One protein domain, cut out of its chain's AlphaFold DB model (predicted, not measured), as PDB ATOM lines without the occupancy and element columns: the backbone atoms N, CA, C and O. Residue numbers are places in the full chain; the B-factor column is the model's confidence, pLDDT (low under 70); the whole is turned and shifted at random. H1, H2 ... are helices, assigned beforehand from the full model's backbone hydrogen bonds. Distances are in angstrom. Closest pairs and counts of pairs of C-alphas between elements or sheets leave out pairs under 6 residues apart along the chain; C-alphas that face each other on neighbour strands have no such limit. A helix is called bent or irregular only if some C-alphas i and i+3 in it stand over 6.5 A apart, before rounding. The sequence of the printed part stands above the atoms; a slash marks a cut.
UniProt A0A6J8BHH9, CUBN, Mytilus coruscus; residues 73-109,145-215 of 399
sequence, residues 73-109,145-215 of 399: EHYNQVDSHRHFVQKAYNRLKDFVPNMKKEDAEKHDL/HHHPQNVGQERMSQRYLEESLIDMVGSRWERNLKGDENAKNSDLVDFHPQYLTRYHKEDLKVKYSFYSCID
ATOM      1  N   GLU A  73      65.647 -62.219-111.229       94.25
ATOM      2  CA  GLU A  73      64.321 -62.769-110.953       94.25
ATOM      3  C   GLU A  73      63.384 -62.639-112.156       94.25
ATOM      4  O   GLU A  73      62.682 -63.591-112.481       94.25
ATOM      5  N   HIS A  74      63.444 -61.523-112.888       93.56
ATOM      6  CA  HIS A  74      62.735 -61.386-114.164       93.56
ATOM      7  C   HIS A  74      63.134 -62.493-115.151       93.56
ATOM      8  O   HIS A  74      62.268 -63.161-115.709       93.56
ATOM      9  N   TYR A  75      64.431 -62.766-115.319       93.06
ATOM     10  CA  TYR A  75      64.888 -63.842-116.209       93.06
ATOM     11  C   TYR A  75      64.399 -65.218-115.759       93.06
ATOM     12  O   TYR A  75      63.953 -65.989-116.604       93.06
ATOM     13  N   ASN A  76      64.395 -65.506-114.453       93.31
ATOM     14  CA  ASN A  76      63.830 -66.756-113.936       93.31
ATOM     15  C   ASN A  76      62.337 -66.896-114.295       93.31
ATOM     16  O   ASN A  76      61.892 -67.981-114.669       93.31
ATOM     17  N   GLN A  77      61.568 -65.806-114.204       93.38
ATOM     18  CA  GLN A  77      60.146 -65.795-114.557       93.38
ATOM     19  C   GLN A  77      59.925 -65.984-116.064       93.38
ATOM     20  O   GLN A  77      59.048 -66.749-116.458       93.38
ATOM     21  N   VAL A  78      60.744 -65.351-116.913       93.38
ATOM     22  CA  VAL A  78      60.693 -65.555-118.372       93.38
ATOM     23  C   VAL A  78      61.075 -66.993-118.738       93.38
ATOM     24  O   VAL A  78      60.392 -67.613-119.553       93.38
ATOM     25  N   ASP A  79      62.122 -67.549-118.120       94.88
ATOM     26  CA  ASP A  79      62.550 -68.937-118.329       94.88
ATOM     27  C   ASP A  79      61.435 -69.928-117.954       94.88
ATOM     28  O   ASP A  79      61.146 -70.855-118.717       94.88
ATOM     29  N   SER A  80      60.778 -69.707-116.810       95.38
ATOM     30  CA  SER A  80      59.648 -70.518-116.342       95.38
ATOM     31  C   SER A  80      58.459 -70.447-117.304       95.38
ATOM     32  O   SER A  80      58.002 -71.483-117.796       95.38
ATOM     33  N   HIS A  81      58.014 -69.242-117.674       95.50
ATOM     34  CA  HIS A  81      56.901 -69.060-118.613       95.50
ATOM     35  C   HIS A  81      57.189 -69.738-119.959       95.50
ATOM     36  O   HIS A  81      56.393 -70.546-120.443       95.50
ATOM     37  N   ARG A  82      58.376 -69.509-120.536       96.12
ATOM     38  CA  ARG A  82      58.792 -70.129-121.807       96.12
ATOM     39  C   ARG A  82      58.852 -71.653-121.722       96.12
ATOM     40  O   ARG A  82      58.479 -72.327-122.684       96.12
ATOM     41  N   HIS A  83      59.280 -72.208-120.588       96.88
ATOM     42  CA  HIS A  83      59.229 -73.650-120.353       96.88
ATOM     43  C   HIS A  83      57.786 -74.175-120.432       96.88
ATOM     44  O   HIS A  83      57.526 -75.164-121.125       96.88
ATOM     45  N   PHE A  84      56.830 -73.491-119.799       97.62
ATOM     46  CA  PHE A  84      55.418 -73.872-119.852       97.62
ATOM     47  C   PHE A  84      54.782 -73.687-121.229       97.62
ATOM     48  O   PHE A  84      53.958 -74.513-121.620       97.62
ATOM     49  N   VAL A  85      55.188 -72.679-122.000       97.06
ATOM     50  CA  VAL A  85      54.753 -72.509-123.396       97.06
ATOM     51  C   VAL A  85      55.238 -73.669-124.267       97.06
ATOM     52  O   VAL A  85      54.443 -74.277-124.985       97.06
ATOM     53  N   GLN A  86      56.510 -74.061-124.154       97.38
ATOM     54  CA  GLN A  86      57.040 -75.227-124.872       97.38
ATOM     55  C   GLN A  86      56.343 -76.525-124.453       97.38
ATOM     56  O   GLN A  86      56.035 -77.378-125.289       97.38
ATOM     57  N   LYS A  87      56.051 -76.675-123.161       95.88
ATOM     58  CA  LYS A  87      55.316 -77.819-122.619       95.88
ATOM     59  C   LYS A  87      53.876 -77.874-123.139       95.88
ATOM     60  O   LYS A  87      53.424 -78.934-123.576       95.88
ATOM     61  N   ALA A  88      53.181 -76.738-123.156       94.75
ATOM     62  CA  ALA A  88      51.842 -76.596-123.718       94.75
ATOM     63  C   ALA A  88      51.826 -76.927-125.216       94.75
ATOM     64  O   ALA A  88      50.997 -77.729-125.645       94.75
ATOM     65  N   TYR A  89      52.786 -76.401-125.986       94.81
ATOM     66  CA  TYR A  89      52.956 -76.745-127.397       94.81
ATOM     67  C   TYR A  89      53.139 -78.253-127.577       94.81
ATOM     68  O   TYR A  89      52.381 -78.882-128.303       94.81
ATOM     69  N   ASN A  90      54.089 -78.873-126.873       91.50
ATOM     70  CA  ASN A  90      54.357 -80.306-127.026       91.50
ATOM     71  C   ASN A  90      53.130 -81.178-126.721       91.50
ATOM     72  O   ASN A  90      52.930 -82.198-127.383       91.50
ATOM     73  N   ARG A  91      52.307 -80.766-125.749       88.44
ATOM     74  CA  ARG A  91      51.081 -81.467-125.352       88.44
ATOM     75  C   ARG A  91      49.915 -81.246-126.316       88.44
ATOM     76  O   ARG A  91      49.093 -82.144-126.475       88.44
ATOM     77  N   LEU A  92      49.826 -80.070-126.936       83.81
ATOM     78  CA  LEU A  92      48.678 -79.654-127.746       83.81
ATOM     79  C   LEU A  92      48.994 -79.444-129.233       83.81
ATOM     80  O   LEU A  92      48.113 -79.010-129.967       83.81
ATOM     81  N   LYS A  93      50.204 -79.776-129.699       82.06
ATOM     82  CA  LYS A  93      50.666 -79.585-131.090       82.06
ATOM     83  C   LYS A  93      49.706 -80.136-132.148       82.06
ATOM     84  O   LYS A  93      49.553 -79.547-133.209       82.06
ATOM     85  N   ASP A  94      49.002 -81.218-131.828       74.94
ATOM     86  CA  ASP A  94      48.012 -81.840-132.712       74.94
ATOM     87  C   ASP A  94      46.773 -80.959-132.950       74.94
ATOM     88  O   ASP A  94      46.073 -81.125-133.947       74.94
ATOM     89  N   PHE A  95      46.510 -80.013-132.047       73.25
ATOM     90  CA  PHE A  95      45.419 -79.043-132.128       73.25
ATOM     91  C   PHE A  95      45.863 -77.692-132.717       73.25
ATOM     92  O   PHE A  95      45.010 -76.838-132.959       73.25
ATOM     93  N   VAL A  96      47.167 -77.497-132.959       76.31
ATOM     94  CA  VAL A  96      47.766 -76.274-133.529       76.31
ATOM     95  C   VAL A  96      48.670 -76.592-134.735       76.31
ATOM     96  O   VAL A  96      49.886 -76.421-134.677       76.31
ATOM     97  N   PRO A  97      48.106 -77.086-135.852       78.88
ATOM     98  CA  PRO A  97      48.899 -77.596-136.972       78.88
ATOM     99  C   PRO A  97      49.683 -76.521-137.748       78.88
ATOM    100  O   PRO A  97      50.531 -76.869-138.569       78.88
ATOM    101  N   ASN A  98      49.401 -75.230-137.542       83.81
ATOM    102  CA  ASN A  98      50.080 -74.126-138.223       83.81
ATOM    103  C   ASN A  98      51.215 -73.524-137.382       83.81
ATOM    104  O   ASN A  98      52.106 -72.883-137.949       83.81
ATOM    105  N   MET A  99      51.196 -73.714-136.061       88.12
ATOM    106  CA  MET A  99      52.290 -73.349-135.165       88.12
ATOM    107  C   MET A  99      53.457 -74.329-135.318       88.12
ATOM    108  O   MET A  99      53.274 -75.545-135.296       88.12
ATOM    109  N   LYS A 100      54.680 -73.807-135.449       90.81
ATOM    110  CA  LYS A 100      55.885 -74.638-135.526       90.81
ATOM    111  C   LYS A 100      56.562 -74.747-134.167       90.81
ATOM    112  O   LYS A 100      56.413 -73.882-133.306       90.81
ATOM    113  N   LYS A 101      57.397 -75.773-134.005       92.69
ATOM    114  CA  LYS A 101      58.188 -75.960-132.782       92.69
ATOM    115  C   LYS A 101      59.111 -74.769-132.526       92.69
ATOM    116  O   LYS A 101      59.245 -74.341-131.384       92.69
ATOM    117  N   GLU A 102      59.687 -74.200-133.585       94.81
ATOM    118  CA  GLU A 102      60.571 -73.042-133.472       94.81
ATOM    119  C   GLU A 102      59.844 -71.802-132.932       94.81
ATOM    120  O   GLU A 102      60.491 -70.959-132.319       94.81
ATOM    121  N   ASP A 103      58.524 -71.690-133.131       94.44
ATOM    122  CA  ASP A 103      57.729 -70.587-132.576       94.44
ATOM    123  C   ASP A 103      57.654 -70.713-131.049       94.44
ATOM    124  O   ASP A 103      57.960 -69.764-130.335       94.44
ATOM    125  N   ALA A 104      57.387 -71.917-130.525       94.56
ATOM    126  CA  ALA A 104      57.405 -72.172-129.081       94.56
ATOM    127  C   ALA A 104      58.806 -71.994-128.463       94.56
ATOM    128  O   ALA A 104      58.940 -71.504-127.343       94.56
ATOM    129  N   GLU A 105      59.862 -72.397-129.177       94.19
ATOM    130  CA  GLU A 105      61.248 -72.252-128.713       94.19
ATOM    131  C   GLU A 105      61.702 -70.791-128.694       94.19
ATOM    132  O   GLU A 105      62.458 -70.399-127.806       94.19
ATOM    133  N   LYS A 106      61.252 -69.970-129.646       93.44
ATOM    134  CA  LYS A 106      61.627 -68.552-129.741       93.44
ATOM    135  C   LYS A 106      60.664 -67.606-129.032       93.44
ATOM    136  O   LYS A 106      60.968 -66.418-128.951       93.44
ATOM    137  N   HIS A 107      59.562 -68.131-128.502       92.88
ATOM    138  CA  HIS A 107      58.556 -67.366-127.787       92.88
ATOM    139  C   HIS A 107      59.194 -66.467-126.723       92.88
ATOM    140  O   HIS A 107      60.014 -66.937-125.925       92.88
ATOM    141  N   ASP A 108      58.820 -65.186-126.728       91.25
ATOM    142  CA  ASP A 108      59.214 -64.178-125.741       91.25
ATOM    143  C   ASP A 108      60.726 -63.932-125.584       91.25
ATOM    144  O   ASP A 108      61.168 -63.369-124.578       91.25
ATOM    145  N   LEU A 109      61.554 -64.291-126.573       91.81
ATOM    146  CA  LEU A 109      62.994 -64.001-126.516       91.81
ATOM    147  C   LEU A 109      63.305 -62.495-126.446       91.81
ATOM    148  O   LEU A 109      64.348 -62.117-125.914       91.81
ATOM    149  N   HIS A 145      54.536 -61.082-132.797       86.19
ATOM    150  CA  HIS A 145      53.392 -61.150-133.714       86.19
ATOM    151  C   HIS A 145      52.206 -61.973-133.180       86.19
ATOM    152  O   HIS A 145      51.102 -61.890-133.719       86.19
ATOM    153  N   HIS A 146      52.412 -62.773-132.128       84.19
ATOM    154  CA  HIS A 146      51.373 -63.583-131.483       84.19
ATOM    155  C   HIS A 146      50.505 -62.783-130.493       84.19
ATOM    156  O   HIS A 146      49.536 -63.313-129.933       84.19
ATOM    157  N   HIS A 147      50.807 -61.501-130.274       84.94
ATOM    158  CA  HIS A 147      49.957 -60.614-129.491       84.94
ATOM    159  C   HIS A 147      48.898 -59.931-130.365       84.94
ATOM    160  O   HIS A 147      49.245 -59.299-131.361       84.94
ATOM    161  N   PRO A 148      47.605 -59.970-129.980       78.69
ATOM    162  CA  PRO A 148      46.541 -59.279-130.717       78.69
ATOM    163  C   PRO A 148      46.786 -57.775-130.900       78.69
ATOM    164  O   PRO A 148      46.319 -57.179-131.865       78.69
ATOM    165  N   GLN A 149      47.542 -57.161-129.989       81.25
ATOM    166  CA  GLN A 149      47.932 -55.754-130.039       81.25
ATOM    167  C   GLN A 149      48.884 -55.432-131.203       81.25
ATOM    168  O   GLN A 149      48.906 -54.286-131.646       81.25
ATOM    169  N   ASN A 150      49.627 -56.418-131.722       79.50
ATOM    170  CA  ASN A 150      50.566 -56.240-132.833       79.50
ATOM    171  C   ASN A 150      49.854 -55.892-134.152       79.50
ATOM    172  O   ASN A 150      50.314 -55.039-134.904       79.50
ATOM    173  N   VAL A 151      48.710 -56.531-134.414       68.25
ATOM    174  CA  VAL A 151      47.995 -56.443-135.702       68.25
ATOM    175  C   VAL A 151      46.955 -55.315-135.762       68.25
ATOM    176  O   VAL A 151      46.329 -55.092-136.797       68.25
ATOM    177  N   GLY A 152      46.752 -54.570-134.670       70.25
ATOM    178  CA  GLY A 152      45.798 -53.460-134.626       70.25
ATOM    179  C   GLY A 152      44.367 -53.889-134.986       70.25
ATOM    180  O   GLY A 152      43.748 -54.674-134.268       70.25
ATOM    181  N   GLN A 153      43.818 -53.348-136.083       62.12
ATOM    182  CA  GLN A 153      42.478 -53.695-136.591       62.12
ATOM    183  C   GLN A 153      42.469 -54.896-137.552       62.12
ATOM    184  O   GLN A 153      41.393 -55.346-137.947       62.12
ATOM    185  N   GLU A 154      43.636 -55.403-137.947       71.06
ATOM    186  CA  GLU A 154      43.743 -56.521-138.879       71.06
ATOM    187  C   GLU A 154      43.662 -57.873-138.165       71.06
ATOM    188  O   GLU A 154      43.864 -58.002-136.956       71.06
ATOM    189  N   ARG A 155      43.338 -58.908-138.942       77.38
ATOM    190  CA  ARG A 155      43.214 -60.275-138.442       77.38
ATOM    191  C   ARG A 155      44.590 -60.912-138.273       77.38
ATOM    192  O   ARG A 155      45.430 -60.822-139.167       77.38
ATOM    193  N   MET A 156      44.787 -61.645-137.178       83.69
ATOM    194  CA  MET A 156      46.004 -62.434-136.991       83.69
ATOM    195  C   MET A 156      46.106 -63.570-138.019       83.69
ATOM    196  O   MET A 156      45.109 -64.188-138.408       83.69
ATOM    197  N   SER A 157      47.335 -63.901-138.425       86.12
ATOM    198  CA  SER A 157      47.576 -65.135-139.177       86.12
ATOM    199  C   SER A 157      47.223 -66.351-138.314       86.12
ATOM    200  O   SER A 157      47.356 -66.313-137.090       86.12
ATOM    201  N   GLN A 158      46.807 -67.455-138.938       82.94
ATOM    202  CA  GLN A 158      46.425 -68.659-138.195       82.94
ATOM    203  C   GLN A 158      47.579 -69.206-137.338       82.94
ATOM    204  O   GLN A 158      47.355 -69.597-136.198       82.94
ATOM    205  N   ARG A 159      48.818 -69.134-137.841       87.69
ATOM    206  CA  ARG A 159      50.039 -69.498-137.106       87.69
ATOM    207  C   ARG A 159      50.231 -68.670-135.830       87.69
ATOM    208  O   ARG A 159      50.464 -69.240-134.771       87.69
ATOM    209  N   TYR A 160      50.107 -67.344-135.916       89.12
ATOM    210  CA  TYR A 160      50.288 -66.455-134.758       89.12
ATOM    211  C   TYR A 160      49.117 -66.518-133.780       89.12
ATOM    212  O   TYR A 160      49.305 -66.368-132.575       89.12
ATOM    213  N   LEU A 161      47.907 -66.764-134.282       87.06
ATOM    214  CA  LEU A 161      46.751 -67.005-133.431       87.06
ATOM    215  C   LEU A 161      46.944 -68.284-132.608       87.06
ATOM    216  O   LEU A 161      46.697 -68.268-131.409       87.06
ATOM    217  N   GLU A 162      47.418 -69.364-133.229       87.94
ATOM    218  CA  GLU A 162      47.731 -70.619-132.542       87.94
ATOM    219  C   GLU A 162      48.839 -70.452-131.491       87.94
ATOM    220  O   GLU A 162      48.669 -70.915-130.364       87.94
ATOM    221  N   GLU A 163      49.908 -69.708-131.791       92.88
ATOM    222  CA  GLU A 163      50.928 -69.344-130.795       92.88
ATOM    223  C   GLU A 163      50.327 -68.555-129.621       92.88
ATOM    224  O   GLU A 163      50.585 -68.877-128.464       92.88
ATOM    225  N   SER A 164      49.439 -67.594-129.896       91.25
ATOM    226  CA  SER A 164      48.709 -66.837-128.868       91.25
ATOM    227  C   SER A 164      47.870 -67.739-127.954       91.25
ATOM    228  O   SER A 164      47.750 -67.486-126.753       91.25
ATOM    229  N   LEU A 165      47.255 -68.789-128.516       88.50
ATOM    230  CA  LEU A 165      46.487 -69.786-127.764       88.50
ATOM    231  C   LEU A 165      47.393 -70.606-126.848       88.50
ATOM    232  O   LEU A 165      47.073 -70.765-125.670       88.50
ATOM    233  N   ILE A 166      48.519 -71.084-127.373       92.94
ATOM    234  CA  ILE A 166      49.498 -71.848-126.603       92.94
ATOM    235  C   ILE A 166      50.135 -70.997-125.498       92.94
ATOM    236  O   ILE A 166      50.280 -71.503-124.387       92.94
ATOM    237  N   ASP A 167      50.421 -69.715-125.742       94.44
ATOM    238  CA  ASP A 167      50.865 -68.760-124.712       94.44
ATOM    239  C   ASP A 167      49.876 -68.702-123.536       94.44
ATOM    240  O   ASP A 167      50.252 -68.890-122.375       94.44
ATOM    241  N   MET A 168      48.578 -68.538-123.820       90.75
ATOM    242  CA  MET A 168      47.561 -68.551-122.764       90.75
ATOM    243  C   MET A 168      47.547 -69.875-121.999       90.75
ATOM    244  O   MET A 168      47.451 -69.863-120.770       90.75
ATOM    245  N   VAL A 169      47.654 -71.008-122.698       92.25
ATOM    246  CA  VAL A 169      47.676 -72.329-122.054       92.25
ATOM    247  C   VAL A 169      48.897 -72.482-121.157       92.25
ATOM    248  O   VAL A 169      48.735 -72.865-120.000       92.25
ATOM    249  N   GLY A 170      50.091 -72.133-121.642       94.94
ATOM    250  CA  GLY A 170      51.321 -72.141-120.849       94.94
ATOM    251  C   GLY A 170      51.191 -71.261-119.607       94.94
ATOM    252  O   GLY A 170      51.368 -71.740-118.488       94.94
ATOM    253  N   SER A 171      50.733 -70.023-119.796       93.06
ATOM    254  CA  SER A 171      50.457 -69.057-118.729       93.06
ATOM    255  C   SER A 171      49.529 -69.597-117.637       93.06
ATOM    256  O   SER A 171      49.751 -69.348-116.449       93.06
ATOM    257  N   ARG A 172      48.448 -70.286-118.026       92.88
ATOM    258  CA  ARG A 172      47.478 -70.857-117.084       92.88
ATOM    259  C   ARG A 172      48.046 -72.082-116.383       92.88
ATOM    260  O   ARG A 172      47.859 -72.224-115.172       92.88
ATOM    261  N   TRP A 173      48.729 -72.948-117.127       94.88
ATOM    262  CA  TRP A 173      49.362 -74.140-116.576       94.88
ATOM    263  C   TRP A 173      50.363 -73.757-115.490       94.88
ATOM    264  O   TRP A 173      50.302 -74.282-114.380       94.88
ATOM    265  N   GLU A 174      51.210 -72.772-115.773       95.75
ATOM    266  CA  GLU A 174      52.163 -72.231-114.817       95.75
ATOM    267  C   GLU A 174      51.462 -71.624-113.593       95.75
ATOM    268  O   GLU A 174      51.706 -72.035-112.459       95.75
ATOM    269  N   ARG A 175      50.573 -70.644-113.803       89.88
ATOM    270  CA  ARG A 175      50.136 -69.745-112.721       89.88
ATOM    271  C   ARG A 175      48.880 -70.203-112.000       89.88
ATOM    272  O   ARG A 175      48.805 -70.126-110.776       89.88
ATOM    273  N   ASN A 176      47.873 -70.658-112.740       90.94
ATOM    274  CA  ASN A 176      46.594 -71.061-112.157       90.94
ATOM    275  C   ASN A 176      46.641 -72.506-111.658       90.94
ATOM    276  O   ASN A 176      46.112 -72.796-110.588       90.94
ATOM    277  N   LEU A 177      47.292 -73.387-112.420       91.81
ATOM    278  CA  LEU A 177      47.388 -74.817-112.114       91.81
ATOM    279  C   LEU A 177      48.705 -75.197-111.429       91.81
ATOM    280  O   LEU A 177      48.910 -76.365-111.114       91.81
ATOM    281  N   LYS A 178      49.588 -74.222-111.168       93.69
ATOM    282  CA  LYS A 178      50.854 -74.405-110.434       93.69
ATOM    283  C   LYS A 178      51.731 -75.518-111.012       93.69
ATOM    284  O   LYS A 178      52.417 -76.224-110.278       93.69
ATOM    285  N   GLY A 179      51.671 -75.697-112.326       92.44
ATOM    286  CA  GLY A 179      52.419 -76.716-113.043       92.44
ATOM    287  C   GLY A 179      51.944 -78.156-112.865       92.44
ATOM    288  O   GLY A 179      52.705 -79.052-113.215       92.44
ATOM    289  N   ASP A 180      50.723 -78.405-112.372       91.44
ATOM    290  CA  ASP A 180      50.200 -79.766-112.173       91.44
ATOM    291  C   ASP A 180      50.266 -80.603-113.464       91.44
ATOM    292  O   ASP A 180      49.606 -80.305-114.462       91.44
ATOM    293  N   GLU A 181      51.082 -81.657-113.448       90.31
ATOM    294  CA  GLU A 181      51.260 -82.571-114.579       90.31
ATOM    295  C   GLU A 181      49.999 -83.387-114.879       90.31
ATOM    296  O   GLU A 181      49.762 -83.768-116.026       90.31
ATOM    297  N   ASN A 182      49.163 -83.613-113.863       86.44
ATOM    298  CA  ASN A 182      47.942 -84.405-113.977       86.44
ATOM    299  C   ASN A 182      46.740 -83.579-114.441       86.44
ATOM    300  O   ASN A 182      45.674 -84.151-114.686       86.44
ATOM    301  N   ALA A 183      46.900 -82.258-114.578       82.69
ATOM    302  CA  ALA A 183      45.857 -81.383-115.093       82.69
ATOM    303  C   ALA A 183      45.354 -81.909-116.437       82.69
ATOM    304  O   ALA A 183      46.148 -82.268-117.316       82.69
ATOM    305  N   LYS A 184      44.035 -81.972-116.617       80.25
ATOM    306  CA  LYS A 184      43.436 -82.421-117.872       80.25
ATOM    307  C   LYS A 184      43.570 -81.336-118.928       80.25
ATOM    308  O   LYS A 184      43.712 -80.153-118.641       80.25
ATOM    309  N   ASN A 185      43.457 -81.752-120.181       78.75
ATOM    310  CA  ASN A 185      43.421 -80.837-121.313       78.75
ATOM    311  C   ASN A 185      42.295 -79.791-121.181       78.75
ATOM    312  O   ASN A 185      42.539 -78.623-121.464       78.75
ATOM    313  N   SER A 186      41.121 -80.183-120.672       75.81
ATOM    314  CA  SER A 186      40.019 -79.276-120.314       75.81
ATOM    315  C   SER A 186      40.441 -78.206-119.310       75.81
ATOM    316  O   SER A 186      40.189 -77.021-119.511       75.81
ATOM    317  N   ASP A 187      41.172 -78.602-118.267       82.38
ATOM    318  CA  ASP A 187      41.607 -77.695-117.206       82.38
ATOM    319  C   ASP A 187      42.606 -76.665-117.743       82.38
ATOM    320  O   ASP A 187      42.570 -75.501-117.346       82.38
ATOM    321  N   LEU A 188      43.470 -77.082-118.677       84.31
ATOM    322  CA  LEU A 188      44.460 -76.233-119.345       84.31
ATOM    323  C   LEU A 188      43.829 -75.163-120.239       84.31
ATOM    324  O   LEU A 188      44.427 -74.102-120.429       84.31
ATOM    325  N   VAL A 189      42.646 -75.435-120.793       81.38
ATOM    326  CA  VAL A 189      41.986 -74.554-121.763       81.38
ATOM    327  C   VAL A 189      40.739 -73.851-121.228       81.38
ATOM    328  O   VAL A 189      40.076 -73.128-121.960       81.38
ATOM    329  N   ASP A 190      40.420 -74.001-119.951       79.75
ATOM    330  CA  ASP A 190      39.316 -73.287-119.312       79.75
ATOM    331  C   ASP A 190      39.711 -71.831-118.991       79.75
ATOM    332  O   ASP A 190      40.243 -71.518-117.927       79.75
ATOM    333  N   PHE A 191      39.506 -70.902-119.928       76.12
ATOM    334  CA  PHE A 191      39.847 -69.491-119.717       76.12
ATOM    335  C   PHE A 191      38.632 -68.634-119.407       76.12
ATOM    336  O   PHE A 191      37.599 -68.713-120.070       76.12
ATOM    337  N   HIS A 192      38.812 -67.695-118.476       69.44
ATOM    338  CA  HIS A 192      37.797 -66.684-118.216       69.44
ATOM    339  C   HIS A 192      37.510 -65.859-119.491       69.44
ATOM    340  O   HIS A 192      38.463 -65.380-120.122       69.44
ATOM    341  N   PRO A 193      36.231 -65.600-119.841       67.44
ATOM    342  CA  PRO A 193      35.847 -64.874-121.057       67.44
ATOM    343  C   PRO A 193      36.521 -63.506-121.237       67.44
ATOM    344  O   PRO A 193      36.722 -63.052-122.359       67.44
ATOM    345  N   GLN A 194      36.933 -62.857-120.145       71.38
ATOM    346  CA  GLN A 194      37.666 -61.584-120.189       71.38
ATOM    347  C   GLN A 194      38.998 -61.669-120.951       71.38
ATOM    348  O   GLN A 194      39.388 -60.722-121.618       71.38
ATOM    349  N   TYR A 195      39.696 -62.809-120.918       71.31
ATOM    350  CA  TYR A 195      40.933 -62.986-121.690       71.31
ATOM    351  C   TYR A 195      40.653 -63.175-123.184       71.31
ATOM    352  O   TYR A 195      41.572 -63.202-124.003       71.31
ATOM    353  N   LEU A 196      39.380 -63.328-123.552       69.88
ATOM    354  CA  LEU A 196      38.922 -63.449-124.927       69.88
ATOM    355  C   LEU A 196      38.610 -62.074-125.532       69.88
ATOM    356  O   LEU A 196      38.737 -61.913-126.738       69.88
ATOM    357  N   THR A 197      38.287 -61.057-124.726       71.81
ATOM    358  CA  THR A 197      37.885 -59.731-125.238       71.81
ATOM    359  C   THR A 197      39.006 -58.982-125.956       71.81
ATOM    360  O   THR A 197      38.735 -58.006-126.646       71.81
ATOM    361  N   ARG A 198      40.259 -59.434-125.812       77.12
ATOM    362  CA  ARG A 198      41.426 -58.894-126.527       77.12
ATOM    363  C   ARG A 198      41.538 -59.355-127.986       77.12
ATOM    364  O   ARG A 198      42.392 -58.842-128.694       77.12
ATOM    365  N   TYR A 199      40.735 -60.331-128.418       78.12
ATOM    366  CA  TYR A 199      40.751 -60.867-129.783       78.12
ATOM    367  C   TYR A 199      39.610 -60.290-130.625       78.12
ATOM    368  O   TYR A 199      38.524 -60.006-130.116       78.12
ATOM    369  N   HIS A 200      39.832 -60.203-131.937       78.81
ATOM    370  CA  HIS A 200      38.784 -59.870-132.902       78.81
ATOM    371  C   HIS A 200      37.706 -60.960-132.968       78.81
ATOM    372  O   HIS A 200      37.965 -62.139-132.707       78.81
ATOM    373  N   LYS A 201      36.473 -60.583-133.337       74.62
ATOM    374  CA  LYS A 201      35.299 -61.483-133.338       74.62
ATOM    375  C   LYS A 201      35.489 -62.717-134.222       74.62
ATOM    376  O   LYS A 201      34.955 -63.786-133.929       74.62
ATOM    377  N   GLU A 202      36.228 -62.574-135.310       72.44
ATOM    378  CA  GLU A 202      36.521 -63.626-136.274       72.44
ATOM    379  C   GLU A 202      37.541 -64.626-135.713       72.44
ATOM    380  O   GLU A 202      37.366 -65.835-135.879       72.44
ATOM    381  N   ASP A 203      38.546 -64.144-134.980       75.12
ATOM    382  CA  ASP A 203      39.573 -64.975-134.339       75.12
ATOM    383  C   ASP A 203      39.024 -65.714-133.114       75.12
ATOM    384  O   ASP A 203      39.416 -66.852-132.834       75.12
ATOM    385  N   LEU A 204      38.012 -65.141-132.454       70.50
ATOM    386  CA  LEU A 204      37.250 -65.830-131.413       70.50
ATOM    387  C   LEU A 204      36.625 -67.137-131.910       70.50
ATOM    388  O   LEU A 204      36.573 -68.097-131.147       70.50
ATOM    389  N   LYS A 205      36.194 -67.228-133.177       67.00
ATOM    390  CA  LYS A 205      35.617 -68.474-133.720       67.00
ATOM    391  C   LYS A 205      36.642 -69.605-133.768       67.00
ATOM    392  O   LYS A 205      36.327 -70.720-133.372       67.00
ATOM    393  N   VAL A 206      37.866 -69.318-134.218       62.81
ATOM    394  CA  VAL A 206      38.966 -70.300-134.266       62.81
ATOM    395  C   VAL A 206      39.324 -70.758-132.853       62.81
ATOM    396  O   VAL A 206      39.530 -71.942-132.608       62.81
ATOM    397  N   LYS A 207      39.301 -69.824-131.903       66.00
ATOM    398  CA  LYS A 207      39.568 -70.081-130.493       66.00
ATOM    399  C   LYS A 207      38.474 -70.907-129.802       66.00
ATOM    400  O   LYS A 207      38.799 -71.844-129.086       66.00
ATOM    401  N   TYR A 208      37.192 -70.636-130.051       64.94
ATOM    402  CA  TYR A 208      36.099 -71.490-129.562       64.94
ATOM    403  C   TYR A 208      36.156 -72.896-130.162       64.94
ATOM    404  O   TYR A 208      35.889 -73.864-129.455       64.94
ATOM    405  N   SER A 209      36.562 -73.022-131.428       63.53
ATOM    406  CA  SER A 209      36.839 -74.329-132.027       63.53
ATOM    407  C   SER A 209      38.004 -75.034-131.327       63.53
ATOM    408  O   SER A 209      37.873 -76.206-131.004       63.53
ATOM    409  N   PHE A 210      39.099 -74.332-131.018       66.44
ATOM    410  CA  PHE A 210      40.224 -74.875-130.246       66.44
ATOM    411  C   PHE A 210      39.792 -75.351-128.848       66.44
ATOM    412  O   PHE A 210      40.099 -76.478-128.466       66.44
ATOM    413  N   TYR A 211      38.998 -74.550-128.127       62.44
ATOM    414  CA  TYR A 211      38.417 -74.935-126.837       62.44
ATOM    415  C   TYR A 211      37.545 -76.170-126.938       62.44
ATOM    416  O   TYR A 211      37.758 -77.136-126.215       62.44
ATOM    417  N   SER A 212      36.607 -76.167-127.881       56.84
ATOM    418  CA  SER A 212      35.724 -77.301-128.104       56.84
ATOM    419  C   SER A 212      36.502 -78.554-128.521       56.84
ATOM    420  O   SER A 212      36.100 -79.653-128.171       56.84
ATOM    421  N   CYS A 213      37.608 -78.440-129.252       58.03
ATOM    422  CA  CYS A 213      38.420 -79.606-129.598       58.03
ATOM    423  C   CYS A 213      39.134 -80.217-128.381       58.03
ATOM    424  O   CYS A 213      39.355 -81.424-128.359       58.03
ATOM    425  N   ILE A 214      39.492 -79.405-127.380       59.41
ATOM    426  CA  ILE A 214      40.358 -79.815-126.266       59.41
ATOM    427  C   ILE A 214      39.568 -80.154-124.990       59.41
ATOM    428  O   ILE A 214      39.873 -81.160-124.348       59.41
ATOM    429  N   ASP A 215      38.554 -79.357-124.642       48.22
ATOM    430  CA  ASP A 215      37.707 -79.517-123.443       48.22
ATOM    431  C   ASP A 215      36.948 -80.845-123.439       48.22
ATOM    432  O   ASP A 215      36.765 -81.506-122.420       48.22
TER     433      ASP A 215
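AT A GLANCE: This is residues 73 to 109 and 145 to 215 of the 399 residues of the protein "CUBN" of Mytilus coruscus (UniProt A0A6J8BHH9). The long helix H1 crosses H3, which runs through the middle of the domain, and H2 folds back along H1 to make a helical hairpin with it. H6 lies on the other side of H3 from H1, and the short H4 packs on both H3 and H6, while H5 stays out at the rim. The printed part has 108 residues with six named helices, H1 to H6 in chain order, and no named strand: the class is all helix. It is compact, with a radius of gyration of the C-alphas of 13.2 A, and rounded, spanning 34 by 29 by 26 A.

HOW THE PARTS SIT: H1, residues 73 to 95, is the hub, touching three helices. It touches H3, residues 158 to 175, at a steep tilt of 58 degrees, opposite ways; the closest C-alphas are those of Val 85 and Gly 170, 4.3 A apart, and H3 takes part with residues 166 to 174 alone. H2, residues 101 to 106, touches residues 82 to 89 of H1 alone, at a shallow tilt of 13 degrees, opposite ways, with the C-alphas of Gln 86 and Ala 104 closest at 5.2 A; the two form a hairpin. H1 and H6, residues 201 to 215, only just touch, with 3 pairs of C-alphas within 8 A, Phe 95 and Phe 210 closest at 6.9 A, and stand about perpendicular at 77 degrees. H4, residues 185 to 189, touches H6, the C-alphas of Ser 186 and Asp 215 being closest at 3.9 A. It also touches H3, with Val 169 and Leu 188 closest at 5.7 A between C-alphas. H3 and H6 are close but not clearly touching, the C-alphas of Leu 165 and Lys 207 being 7.4 A apart. H5, residues 193 to 196, touches no helix. Every O i to N i+4 pair is within hydrogen-bond range in H2, H3 and H4, against 17 of 19 in H1 and 9 of 11 in H6; H5 is too short for such a pair.

IN THESE COORDINATES: H1 begins at C-alpha 73, (64.321, -62.769, -110.953), and measures 32.7 A. It has a kink of 38 degrees near residue 89 and is irregular, with C-alphas 91 and 94 8.0 A apart. H3 measures 25.8 A from C-alpha 158, (46.425, -68.659, -138.195). H6 measures 20.7 A and ends at C-alpha 215, (37.707, -79.517, -123.443). H2, H4 and H5 have 6, 5 and 4 residues.

THE WHOLE: The two C-alphas farthest apart, those of Gln 153 and Asn 182, are 38.5 A apart. Residues 110 to 144 are not printed, and C-alphas 109 and 145 are 12.3 A apart across this cut. Residues 145 to 157 hold no named element. Of the links that are printed whole, H3 to H4 is short and the others are tight. The mean pLDDT of the printed part is 83.4; residues 151, 153, 192 to 193, 196 and 205 to 215 are under 70.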